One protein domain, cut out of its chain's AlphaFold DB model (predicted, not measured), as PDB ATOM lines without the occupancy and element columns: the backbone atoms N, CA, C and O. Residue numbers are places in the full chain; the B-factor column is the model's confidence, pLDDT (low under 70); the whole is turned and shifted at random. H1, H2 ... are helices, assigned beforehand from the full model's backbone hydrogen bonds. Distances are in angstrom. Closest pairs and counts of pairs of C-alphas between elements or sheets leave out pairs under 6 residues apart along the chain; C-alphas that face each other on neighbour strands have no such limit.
ATOM      1  N   VAL A  95      -9.079   1.016 -31.129       58.41
ATOM      2  CA  VAL A  95      -7.953   1.176 -30.207       58.41
ATOM      3  C   VAL A  95      -6.828   1.966 -30.868       58.41
ATOM      4  O   VAL A  95      -6.312   2.922 -30.293       58.41
ATOM      5  N   GLU A  96      -6.476   1.592 -32.092       63.09
ATOM      6  CA  GLU A  96      -5.462   2.252 -32.901       63.09
ATOM      7  C   GLU A  96      -5.847   3.716 -33.213       63.09
ATOM      8  O   GLU A  96      -5.024   4.623 -33.071       63.09
ATOM      9  N   GLN A  97      -7.119   3.976 -33.531       76.38
ATOM     10  CA  GLN A  97      -7.642   5.333 -33.737       76.38
ATOM     11  C   GLN A  97      -7.574   6.180 -32.458       76.38
ATOM     12  O   GLN A  97      -7.205   7.359 -32.508       76.38
ATOM     13  N   LYS A  98      -7.869   5.588 -31.292       71.69
ATOM     14  CA  LYS A  98      -7.762   6.272 -29.995       71.69
ATOM     15  C   LYS A  98      -6.330   6.708 -29.699       71.69
ATOM     16  O   LYS A  98      -6.114   7.833 -29.268       71.69
ATOM     17  N   MET A  99      -5.344   5.867 -29.996       65.56
ATOM     18  CA  MET A  99      -3.937   6.224 -29.796       65.56
ATOM     19  C   MET A  99      -3.482   7.378 -30.677       65.56
ATOM     20  O   MET A  99      -2.773   8.270 -30.219       65.56
ATOM     21  N   VAL A 100      -3.868   7.344 -31.952       74.44
ATOM     22  CA  VAL A 100      -3.585   8.428 -32.895       74.44
ATOM     23  C   VAL A 100      -4.221   9.724 -32.394       74.44
ATOM     24  O   VAL A 100      -3.592  10.780 -32.443       74.44
ATOM     25  N   THR A 101      -5.431   9.635 -31.844       81.62
ATOM     26  CA  THR A 101      -6.154  10.766 -31.252       81.62
ATOM     27  C   THR A 101      -5.447  11.317 -30.010       81.62
ATOM     28  O   THR A 101      -5.249  12.527 -29.902       81.62
ATOM     29  N   ASP A 102      -4.994  10.448 -29.104       73.94
ATOM     30  CA  ASP A 102      -4.241  10.840 -27.909       73.94
ATOM     31  C   ASP A 102      -2.892  11.476 -28.281       73.94
ATOM     32  O   ASP A 102      -2.495  12.498 -27.716       73.94
ATOM     33  N   PHE A 103      -2.200  10.922 -29.278       73.31
ATOM     34  CA  PHE A 103      -0.957  11.484 -29.802       73.31
ATOM     35  C   PHE A 103      -1.169  12.864 -30.435       73.31
ATOM     36  O   PHE A 103      -0.409  13.800 -30.174       73.31
ATOM     37  N   PHE A 104      -2.230  13.021 -31.225       83.00
ATOM     38  CA  PHE A 104      -2.618  14.314 -31.775       83.00
ATOM     39  C   PHE A 104      -2.874  15.335 -30.656       83.00
ATOM     40  O   PHE A 104      -2.316  16.433 -30.685       83.00
ATOM     41  N   ALA A 105      -3.625  14.956 -29.616       79.44
ATOM     42  CA  ALA A 105      -3.895  15.810 -28.459       79.44
ATOM     43  C   ALA A 105      -2.610  16.232 -27.715       79.44
ATOM     44  O   ALA A 105      -2.467  17.391 -27.306       79.44
ATOM     45  N   GLN A 106      -1.641  15.323 -27.571       73.25
ATOM     46  CA  GLN A 106      -0.334  15.633 -26.986       73.25
ATOM     47  C   GLN A 106       0.443  16.645 -27.835       73.25
ATOM     48  O   GLN A 106       0.979  17.612 -27.290       73.25
ATOM     49  N   ASN A 107       0.449  16.487 -29.162       74.81
ATOM     50  CA  ASN A 107       1.092  17.447 -30.064       74.81
ATOM     51  C   ASN A 107       0.453  18.833 -29.974       74.81
ATOM     52  O   ASN A 107       1.170  19.828 -29.885       74.81
ATOM     53  N   VAL A 108      -0.880  18.912 -29.933       82.19
ATOM     54  CA  VAL A 108      -1.596  20.183 -29.738       82.19
ATOM     55  C   VAL A 108      -1.192  20.829 -28.411       82.19
ATOM     56  O   VAL A 108      -0.864  22.016 -28.372       82.19
ATOM     57  N   THR A 109      -1.148  20.046 -27.330       80.50
ATOM     58  CA  THR A 109      -0.759  20.528 -25.996       80.50
ATOM     59  C   THR A 109       0.675  21.055 -25.981       80.50
ATOM     60  O   THR A 109       0.920  22.148 -25.469       80.50
ATOM     61  N   LYS A 110       1.614  20.324 -26.589       75.38
ATOM     62  CA  LYS A 110       3.019  20.729 -26.698       75.38
ATOM     63  C   LYS A 110       3.165  22.048 -27.459       75.38
ATOM     64  O   LYS A 110       3.784  22.980 -26.956       75.38
ATOM     65  N   GLN A 111       2.521  22.179 -28.621       79.50
ATOM     66  CA  GLN A 111       2.551  23.429 -29.394       79.50
ATOM     67  C   GLN A 111       1.928  24.606 -28.618       79.50
ATOM     68  O   GLN A 111       2.442  25.719 -28.676       79.50
ATOM     69  N   LEU A 112       0.860  24.372 -27.844       79.81
ATOM     70  CA  LEU A 112       0.253  25.387 -26.969       79.81
ATOM     71  C   LEU A 112       1.156  25.824 -25.805       79.81
ATOM     72  O   LEU A 112       1.001  26.937 -25.290       79.81
ATOM     73  N   GLN A 113       2.070  24.961 -25.361       76.88
ATOM     74  CA  GLN A 113       3.046  25.266 -24.313       76.88
ATOM     75  C   GLN A 113       4.272  26.003 -24.864       76.88
ATOM     76  O   GLN A 113       4.772  26.910 -24.205       76.88
ATOM     77  N   GLU A 114       4.718  25.646 -26.068       74.38
ATOM     78  CA  GLU A 114       5.937  26.172 -26.696       74.38
ATOM     79  C   GLU A 114       5.727  27.486 -27.466       74.38
ATOM     80  O   GLU A 114       6.698  28.107 -27.892       74.38
ATOM     81  N   LEU A 115       4.479  27.932 -27.647       72.25
ATOM     82  CA  LEU A 115       4.151  29.159 -28.375       72.25
ATOM     83  C   LEU A 115       4.757  30.409 -27.701       72.25
ATOM     84  O   LEU A 115       4.326  30.785 -26.607       72.25
ATOM     85  N   PRO A 116       5.694  31.118 -28.364       63.84
ATOM     86  CA  PRO A 116       6.304  32.329 -27.830       63.84
ATOM     87  C   PRO A 116       5.370  33.525 -28.069       63.84
ATOM     88  O   PRO A 116       5.603  34.358 -28.942       63.84
ATOM     89  N   LEU A 117       4.270  33.593 -27.321       69.00
ATOM     90  CA  LEU A 117       3.322  34.709 -27.378       69.00
ATOM     91  C   LEU A 117       3.585  35.692 -26.234       69.00
ATOM     92  O   LEU A 117       3.802  35.290 -25.090       69.00
ATOM     93  N   SER A 118       3.554  36.989 -26.546       61.03
ATOM     94  CA  SER A 118       3.658  38.067 -25.563       61.03
ATOM     95  C   SER A 118       2.499  39.053 -25.759       61.03
ATOM     96  O   SER A 118       2.469  39.740 -26.783       61.03
ATOM     97  N   PRO A 119       1.535  39.130 -24.820       68.88
ATOM     98  CA  PRO A 119       1.435  38.341 -23.586       68.88
ATOM     99  C   PRO A 119       1.103  36.853 -23.845       68.88
ATOM    100  O   PRO A 119       0.502  36.525 -24.870       68.88
ATOM    101  N   PRO A 120       1.488  35.940 -22.932       75.38
ATOM    102  CA  PRO A 120       1.139  34.526 -23.037       75.38
ATOM    103  C   PRO A 120      -0.377  34.318 -22.911       75.38
ATOM    104  O   PRO A 120      -1.048  35.020 -22.153       75.38
ATOM    105  N   LEU A 121      -0.913  33.328 -23.633       81.56
ATOM    106  CA  LEU A 121      -2.333  32.955 -23.568       81.56
ATOM    107  C   LEU A 121      -2.735  32.538 -22.146       81.56
ATOM    108  O   LEU A 121      -1.999  31.788 -21.492       81.56
ATOM    109  N   SER A 122      -3.928  32.952 -21.706       85.00
ATOM    110  CA  SER A 122      -4.517  32.477 -20.448       85.00
ATOM    111  C   SER A 122      -4.838  30.979 -20.510       85.00
ATOM    112  O   SER A 122      -4.942  30.384 -21.588       85.00
ATOM    113  N   THR A 123      -5.034  30.353 -19.349       82.31
ATOM    114  CA  THR A 123      -5.436  28.943 -19.264       82.31
ATOM    115  C   THR A 123      -6.768  28.690 -19.974       82.31
ATOM    116  O   THR A 123      -6.884  27.701 -20.696       82.31
ATOM    117  N   GLU A 124      -7.752  29.590 -19.846       84.75
ATOM    118  CA  GLU A 124      -9.029  29.463 -20.560       84.75
ATOM    119  C   GLU A 124      -8.858  29.600 -22.072       84.75
ATOM    120  O   GLU A 124      -9.473  28.846 -22.821       84.75
ATOM    121  N   GLN A 125      -7.994  30.508 -22.537       85.69
ATOM    122  CA  GLN A 125      -7.720  30.671 -23.967       85.69
ATOM    123  C   GLN A 125      -7.021  29.439 -24.548       85.69
ATOM    124  O   GLN A 125      -7.407  28.962 -25.613       85.69
ATOM    125  N   LYS A 126      -6.037  28.873 -23.836       83.94
ATOM    126  CA  LYS A 126      -5.382  27.618 -24.238       83.94
ATOM    127  C   LYS A 126      -6.375  26.461 -24.294       83.94
ATOM    128  O   LYS A 126      -6.351  25.696 -25.253       83.94
ATOM    129  N   LYS A 127      -7.268  26.360 -23.303       86.06
ATOM    130  CA  LYS A 127      -8.329  25.348 -23.271       86.06
ATOM    131  C   LYS A 127      -9.306  25.518 -24.437       86.06
ATOM    132  O   LYS A 127      -9.585  24.541 -25.117       86.06
ATOM    133  N   ALA A 128      -9.753  26.741 -24.718       86.62
ATOM    134  CA  ALA A 128     -10.649  27.028 -25.836       86.62
ATOM    135  C   ALA A 128     -10.013  26.681 -27.191       86.62
ATOM    136  O   ALA A 128     -10.669  26.102 -28.050       86.62
ATOM    137  N   VAL A 129      -8.722  26.988 -27.374       87.56
ATOM    138  CA  VAL A 129      -7.973  26.605 -28.582       87.56
ATOM    139  C   VAL A 129      -7.835  25.082 -28.680       87.56
ATOM    140  O   VAL A 129      -8.085  24.523 -29.744       87.56
ATOM    141  N   PHE A 130      -7.491  24.402 -27.583       89.38
ATOM    142  CA  PHE A 130      -7.385  22.942 -27.538       89.38
ATOM    143  C   PHE A 130      -8.714  22.256 -27.885       89.38
ATOM    144  O   PHE A 130      -8.758  21.421 -28.784       89.38
ATOM    145  N   GLU A 131      -9.805  22.631 -27.211       89.62
ATOM    146  CA  GLU A 131     -11.141  22.071 -27.450       89.62
ATOM    147  C   GLU A 131     -11.615  22.345 -28.877       89.62
ATOM    148  O   GLU A 131     -12.207  21.468 -29.508       89.62
ATOM    149  N   ALA A 132     -11.314  23.531 -29.414       89.81
ATOM    150  CA  ALA A 132     -11.654  23.852 -30.787       89.81
ATOM    151  C   ALA A 132     -10.936  22.926 -31.779       89.81
ATOM    152  O   ALA A 132     -11.591  22.341 -32.640       89.81
ATOM    153  N   ILE A 133      -9.628  22.712 -31.600       91.25
ATOM    154  CA  ILE A 133      -8.829  21.815 -32.445       91.25
ATOM    155  C   ILE A 133      -9.327  20.365 -32.343       91.25
ATOM    156  O   ILE A 133      -9.547  19.732 -33.373       91.25
ATOM    157  N   MET A 134      -9.548  19.848 -31.129       89.69
ATOM    158  CA  MET A 134      -9.990  18.460 -30.925       89.69
ATOM    159  C   MET A 134     -11.369  18.181 -31.529       89.69
ATOM    160  O   MET A 134     -11.612  17.086 -32.027       89.69
ATOM    161  N   ASN A 135     -12.258  19.175 -31.525       88.69
ATOM    162  CA  ASN A 135     -13.604  19.049 -32.084       88.69
ATOM    163  C   ASN A 135     -13.691  19.438 -33.572       88.69
ATOM    164  O   ASN A 135     -14.782  19.405 -34.137       88.69
ATOM    165  N   GLY A 136     -12.583  19.853 -34.203       84.31
ATOM    166  CA  GLY A 136     -12.578  20.378 -35.576       84.31
ATOM    167  C   GLY A 136     -13.421  21.646 -35.749       84.31
ATOM    168  O   GLY A 136     -13.998  21.883 -36.809       84.31
ATOM    169  N   THR A 137     -13.523  22.453 -34.694       88.75
ATOM    170  CA  THR A 137     -14.257  23.725 -34.677       88.75
ATOM    171  C   THR A 137     -13.289  24.908 -34.620       88.75
ATOM    172  O   THR A 137     -12.089  24.744 -34.411       88.75
ATOM    173  N   MET A 138     -13.803  26.120 -34.831       84.88
ATOM    174  CA  MET A 138     -13.021  27.354 -34.715       84.88
ATOM    175  C   MET A 138     -13.509  28.163 -33.507       84.88
ATOM    176  O   MET A 138     -14.722  28.341 -33.360       84.88
ATOM    177  N   PRO A 139     -12.605  28.683 -32.658       87.06
ATOM    178  CA  PRO A 139     -12.950  29.673 -31.645       87.06
ATOM    179  C   PRO A 139     -13.643  30.897 -32.262       87.06
ATOM    180  O   PRO A 139     -13.327  31.301 -33.378       87.06
ATOM    181  N   ALA A 140     -14.549  31.525 -31.510       82.81
ATOM    182  CA  ALA A 140     -15.241  32.740 -31.954       82.81
ATOM    183  C   ALA A 140     -14.307  33.962 -32.063       82.81
ATOM    184  O   ALA A 140     -14.565  34.870 -32.850       82.81
ATOM    185  N   ASP A 141     -13.228  33.987 -31.275       87.31
ATOM    186  CA  ASP A 141     -12.194  35.020 -31.346       87.31
ATOM    187  C   ASP A 141     -11.296  34.784 -32.581       87.31
ATOM    188  O   ASP A 141     -10.639  33.739 -32.653       87.31
ATOM    189  N   PRO A 142     -11.206  35.741 -33.529       87.88
ATOM    190  CA  PRO A 142     -10.381  35.612 -34.729       87.88
ATOM    191  C   PRO A 142      -8.896  35.332 -34.457       87.88
ATOM    192  O   PRO A 142      -8.259  34.612 -35.227       87.88
ATOM    193  N   ALA A 143      -8.332  35.874 -33.372       85.00
ATOM    194  CA  ALA A 143      -6.930  35.652 -33.017       85.00
ATOM    195  C   ALA A 143      -6.708  34.219 -32.511       85.00
ATOM    196  O   ALA A 143      -5.747  33.553 -32.907       85.00
ATOM    197  N   LEU A 144      -7.636  33.710 -31.694       87.19
ATOM    198  CA  LEU A 144      -7.616  32.319 -31.242       87.19
ATOM    199  C   LEU A 144      -7.925  31.349 -32.386       87.19
ATOM    200  O   LEU A 144      -7.355  30.265 -32.414       87.19
ATOM    201  N   ALA A 145      -8.759  31.735 -33.354       87.25
ATOM    202  CA  ALA A 145      -9.030  30.939 -34.549       87.25
ATOM    203  C   ALA A 145      -7.806  30.794 -35.454       87.25
ATOM    204  O   ALA A 145      -7.507  29.694 -35.918       87.25
ATOM    205  N   PHE A 146      -7.042  31.870 -35.649       87.62
ATOM    206  CA  PHE A 146      -5.778  31.800 -36.381       87.62
ATOM    207  C   PHE A 146      -4.757  30.878 -35.693       87.62
ATOM    208  O   PHE A 146      -4.096  30.066 -36.349       87.62
ATOM    209  N   LEU A 147      -4.656  30.969 -34.362       87.38
ATOM    210  CA  LEU A 147      -3.803  30.093 -33.557       87.38
ATOM    211  C   LEU A 147      -4.265  28.634 -33.613       87.38
ATOM    212  O   LEU A 147      -3.445  27.755 -33.870       87.38
ATOM    213  N   ALA A 148      -5.564  28.382 -33.436       88.19
ATOM    214  CA  ALA A 148      -6.153  27.049 -33.516       88.19
ATOM    215  C   ALA A 148      -5.862  26.394 -34.865       88.19
ATOM    216  O   ALA A 148      -5.415  25.251 -34.907       88.19
ATOM    217  N   LYS A 149      -6.017  27.146 -35.959       89.44
ATOM    218  CA  LYS A 149      -5.682  26.678 -37.302       89.44
ATOM    219  C   LYS A 149      -4.201  26.320 -37.430       89.44
ATOM    220  O   LYS A 149      -3.873  25.226 -37.858       89.44
ATOM    221  N   THR A 150      -3.305  27.214 -37.018       89.06
ATOM    222  CA  THR A 150      -1.856  27.013 -37.179       89.06
ATOM    223  C   THR A 150      -1.354  25.815 -36.366       89.06
ATOM    224  O   THR A 150      -0.573  25.003 -36.861       89.06
ATOM    225  N   ILE A 151      -1.813  25.683 -35.118       87.88
ATOM    226  CA  ILE A 151      -1.469  24.546 -34.257       87.88
ATOM    227  C   ILE A 151      -2.102  23.261 -34.790       87.88
ATOM    228  O   ILE A 151      -1.422  22.241 -34.855       87.88
ATOM    229  N   GLY A 152      -3.378  23.314 -35.181       87.75
ATOM    230  CA  GLY A 152      -4.114  22.184 -35.736       87.75
ATOM    231  C   GLY A 152      -3.474  21.647 -37.014       87.75
ATOM    232  O   GLY A 152      -3.257  20.444 -37.110       87.75
ATOM    233  N   ASP A 153      -3.082  22.520 -37.944       88.56
ATOM    234  CA  ASP A 153      -2.405  22.148 -39.194       88.56
ATOM    235  C   ASP A 153      -1.058  21.469 -38.905       88.56
ATOM    236  O   ASP A 153      -0.752  20.413 -39.461       88.56
ATOM    237  N   LYS A 154      -0.268  22.025 -37.975       83.44
ATOM    238  CA  LYS A 154       1.027  21.452 -37.581       83.44
ATOM    239  C   LYS A 154       0.865  20.105 -36.873       83.44
ATOM    240  O   LYS A 154       1.546  19.150 -37.231       83.44
ATOM    241  N   ALA A 155      -0.051  20.007 -35.909       82.88
ATOM    242  CA  ALA A 155      -0.343  18.761 -35.205       82.88
ATOM    243  C   ALA A 155      -0.905  17.690 -36.153       82.88
ATOM    244  O   ALA A 155      -0.559  16.516 -36.016       82.88
ATOM    245  N   THR A 156      -1.713  18.087 -37.141       87.31
ATOM    246  CA  THR A 156      -2.243  17.193 -38.180       87.31
ATOM    247  C   THR A 156      -1.112  16.672 -39.049       87.31
ATOM    248  O   THR A 156      -0.978  15.462 -39.173       87.31
ATOM    249  N   ALA A 157      -0.251  17.547 -39.575       79.31
ATOM    250  CA  ALA A 157       0.888  17.142 -40.396       79.31
ATOM    251  C   ALA A 157       1.821  16.176 -39.647       79.31
ATOM    252  O   ALA A 157       2.149  15.113 -40.166       79.31
ATOM    253  N   THR A 158       2.172  16.494 -38.394       73.94
ATOM    254  CA  THR A 158       2.986  15.613 -37.544       73.94
ATOM    255  C   THR A 158       2.301  14.271 -37.287       73.94
ATOM    256  O   THR A 158       2.953  13.234 -37.315       73.94
ATOM    257  N   THR A 159       0.987  14.258 -37.057       78.56
ATOM    258  CA  THR A 159       0.238  13.015 -36.809       78.56
ATOM    259  C   THR A 159       0.056  12.185 -38.076       78.56
ATOM    260  O   THR A 159       0.107  10.965 -38.002       78.56
ATOM    261  N   GLN A 160      -0.092  12.816 -39.241       78.50
ATOM    262  CA  GLN A 160      -0.119  12.123 -40.527       78.50
ATOM    263  C   GLN A 160       1.223  11.458 -40.825       78.50
ATOM    264  O   GLN A 160       1.264  10.276 -41.157       78.50
ATOM    265  N   GLU A 161       2.315  12.202 -40.656       69.12
ATOM    266  CA  GLU A 161       3.670  11.709 -40.880       69.12
ATOM    267  C   GLU A 161       4.028  10.592 -39.898       69.12
ATOM    268  O   GLU A 161       4.364   9.482 -40.306       69.12
ATOM    269  N   GLU A 162       3.906  10.852 -38.596       65.62
ATOM    270  CA  GLU A 162       4.293   9.878 -37.581       65.62
ATOM    271  C   GLU A 162       3.300   8.726 -37.498       65.62
ATOM    272  O   GLU A 162       3.710   7.621 -37.182       65.62
ATOM    273  N   GLY A 163       2.014   8.945 -37.774       67.06
ATOM    274  CA  GLY A 163       0.965   7.924 -37.774       67.06
ATOM    275  C   GLY A 163       0.876   7.108 -39.054       67.06
ATOM    276  O   GLY A 163       0.064   6.192 -39.104       67.06
ATOM    277  N   ASN A 164       1.686   7.431 -40.068       72.06
ATOM    278  CA  ASN A 164       1.591   6.869 -41.414       72.06
ATOM    279  C   ASN A 164       0.164   6.956 -41.996       72.06
ATOM    280  O   ASN A 164      -0.298   6.049 -42.690       72.06
ATOM    281  N   LEU A 165      -0.555   8.038 -41.686       78.44
ATOM    282  CA  LEU A 165      -1.925   8.257 -42.145       78.44
ATOM    283  C   LEU A 165      -1.927   8.996 -43.490       78.44
ATOM    284  O   LEU A 165      -1.004   9.762 -43.789       78.44
ATOM    285  N   PRO A 166      -2.973   8.826 -44.309       79.44
ATOM    286  CA  PRO A 166      -3.135   9.574 -45.544       79.44
ATOM    287  C   PRO A 166      -3.199  11.077 -45.279       79.44
ATOM    288  O   PRO A 166      -3.702  11.533 -44.254       79.44
ATOM    289  N   LYS A 167      -2.793  11.878 -46.270       86.31
ATOM    290  CA  LYS A 167      -2.900  13.348 -46.206       86.31
ATOM    291  C   LYS A 167      -4.339  13.857 -46.054       86.31
ATOM    292  O   LYS A 167      -4.538  15.023 -45.723       86.31
ATOM    293  N   THR A 168      -5.325  13.010 -46.340       86.50
ATOM    294  CA  THR A 168      -6.749  13.302 -46.162       86.50
ATOM    295  C   THR A 168      -7.210  13.141 -44.712       86.50
ATOM    296  O   THR A 168      -8.263  13.667 -44.361       86.50
ATOM    297  N   TRP A 169      -6.421  12.485 -43.852       90.75
ATOM    298  CA  TRP A 169      -6.778  12.278 -42.452       90.75
ATOM    299  C   TRP A 169      -6.877  13.585 -41.673       90.75
ATOM    300  O   TRP A 169      -6.015  14.459 -41.764       90.75
ATOM    301  N   THR A 170      -7.910  13.674 -40.839       89.31
ATOM    302  CA  THR A 170      -8.106  14.734 -39.849       89.31
ATOM    303  C   THR A 170      -8.635  14.117 -38.559       89.31
ATOM    304  O   THR A 170      -9.278  13.066 -38.596       89.31
ATOM    305  N   ILE A 171      -8.429  14.791 -37.423       85.50
ATOM    306  CA  ILE A 171      -8.869  14.307 -36.102       85.50
ATOM    307  C   ILE A 171     -10.384  14.049 -36.014       85.50
ATOM    308  O   ILE A 171     -10.835  13.207 -35.246       85.50
ATOM    309  N   THR A 172     -11.176  14.741 -36.832       87.75
ATOM    310  CA  THR A 172     -12.634  14.588 -36.900       87.75
ATOM    311  C   THR A 172     -13.107  13.630 -37.992       87.75
ATOM    312  O   THR A 172     -14.319  13.495 -38.191       87.75
ATOM    313  N   SER A 173     -12.197  13.007 -38.751       85.75
ATOM    314  CA  SER A 173     -12.603  12.129 -39.842       85.75
ATOM    315  C   SER A 173     -13.317  10.888 -39.315       85.75
ATOM    316  O   SER A 173     -12.877  10.238 -38.370       85.75
ATOM    317  N   LYS A 174     -14.423  10.537 -39.971       83.88
ATOM    318  CA  LYS A 174     -15.169   9.290 -39.748       83.88
ATOM    319  C   LYS A 174     -15.023   8.314 -40.917       83.88
ATOM    320  O   LYS A 174     -15.662   7.266 -40.923       83.88
ATOM    321  N   LEU A 175     -14.252   8.680 -41.941       83.75
ATOM    322  CA  LEU A 175     -14.099   7.881 -43.151       83.75
ATOM    323  C   LEU A 175     -13.047   6.804 -42.914       83.75
ATOM    324  O   LEU A 175     -11.915   7.124 -42.575       83.75
ATOM    325  N   ALA A 176     -13.394   5.540 -43.161       75.75
ATOM    326  CA  ALA A 176     -12.461   4.423 -43.015       75.75
ATOM    327  C   ALA A 176     -11.142   4.667 -43.771       75.75
ATOM    328  O   ALA A 176     -10.075   4.491 -43.200       75.75
ATOM    329  N   ASN A 177     -11.216   5.184 -45.002       80.00
ATOM    330  CA  ASN A 177     -10.041   5.455 -45.834       80.00
ATOM    331  C   ASN A 177      -9.061   6.462 -45.224       80.00
ATOM    332  O   ASN A 177      -7.873   6.360 -45.490       80.00
ATOM    333  N   ASP A 178      -9.533   7.412 -44.418       82.56
ATOM    334  CA  ASP A 178      -8.655   8.370 -43.742       82.56
ATOM    335  C   ASP A 178      -7.900   7.715 -42.584       82.56
ATOM    336  O   ASP A 178      -6.828   8.169 -42.206       82.56
ATOM    337  N   TRP A 179      -8.434   6.627 -42.036       77.12
ATOM    338  CA  TRP A 179      -7.801   5.831 -40.988       77.12
ATOM    339  C   TRP A 179      -7.039   4.624 -41.542       77.12
ATOM    340  O   TRP A 179      -6.486   3.848 -40.765       77.12
ATOM    341  N   THR A 180      -6.995   4.453 -42.864       75.38
ATOM    342  CA  THR A 180      -6.199   3.417 -43.523       75.38
ATOM    343  C   THR A 180      -4.773   3.920 -43.707       75.38
ATOM    344  O   THR A 180      -4.576   4.864 -44.470       75.38
TER     345      THR A 180
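This is residues 95 to 180 of the 793 residues of the protein "Conserved putative membrane protein" of Candidatus Protochlamydia naegleriophila (UniProt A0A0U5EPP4). Two long helices, H1 and H3, run opposite ways and cross as a skewed X, and the shorter H2 packs on both of them, on the second half of H1 and the first half of H3. At the other end of the body, where H1 begins and H3 ends, a long link without a named element winds round to the tiny helix H4. The printed part has 86 residues with four named helices, in the order H1, H2, H3, H4, and no named strand; the class is all helix. It is compact, with a radius of gyration of the C-alphas of 13.0 A, yet elongated in outline, spanning 41 by 23 by 20 A.

H3, residues 142 to 163, is the longest helix. It touches H1, residues 95 to 114, closest at the C-alphas of Asn 107 and Ala 155, 5.5 A apart, at a steep tilt of 48 degrees, opposite ways. H2, residues 123 to 134, touches residues 144 to 152 of H3 alone; the closest C-alphas are those of Val 129 and Ala 148, 5.3 A apart. H2 and H3 run the same way at a steep tilt of 52 degrees. H2 also touches H1, at its residues 105 to 112 alone, with the C-alphas of Leu 112 and Lys 126 closest at 6.6 A. H1 and H2 form a helical hairpin and run opposite ways at 36 degrees, only just a steep tilt. The helix packing is mostly crossed: of these three touching pairs, 0 are at a shallow tilt. H4, residues 176 to 179, touches no helix; it is close to H1 but not clearly touching, with the C-alphas of Gln 97 and Trp 179 7.3 A apart, and it is apart from H2 and H3. In H1, H2 and H3 every O i to N i+4 pair is within hydrogen-bond range, while H4 is too short for such a pair.

H3 has 22 residues and measures 30.1 A from C-alpha 142 at (-10.381, 35.612, -34.729) to C-alpha 163. H1 has 20 residues and measures 28.8 A, starting with C-alpha 95 at (-7.953, 1.176, -30.207). H2, with 12 residues, measures 16.3 A. H4, with four residues, measures 5.3 A and ends with C-alpha 179 at (-7.801, 5.831, -40.988).

The two C-alphas farthest apart, those of Pro 119 and Ala 176, are 41.5 A from each other. The printed part has no cut. The links from H1 to H2 and from H2 to H3 are short, and the link from H3 to H4, residues 164 to 175, is long. The mean pLDDT of the printed part is 80.7; residues 95 to 96, 99, 116 to 119 and 161 to 163 are under 70.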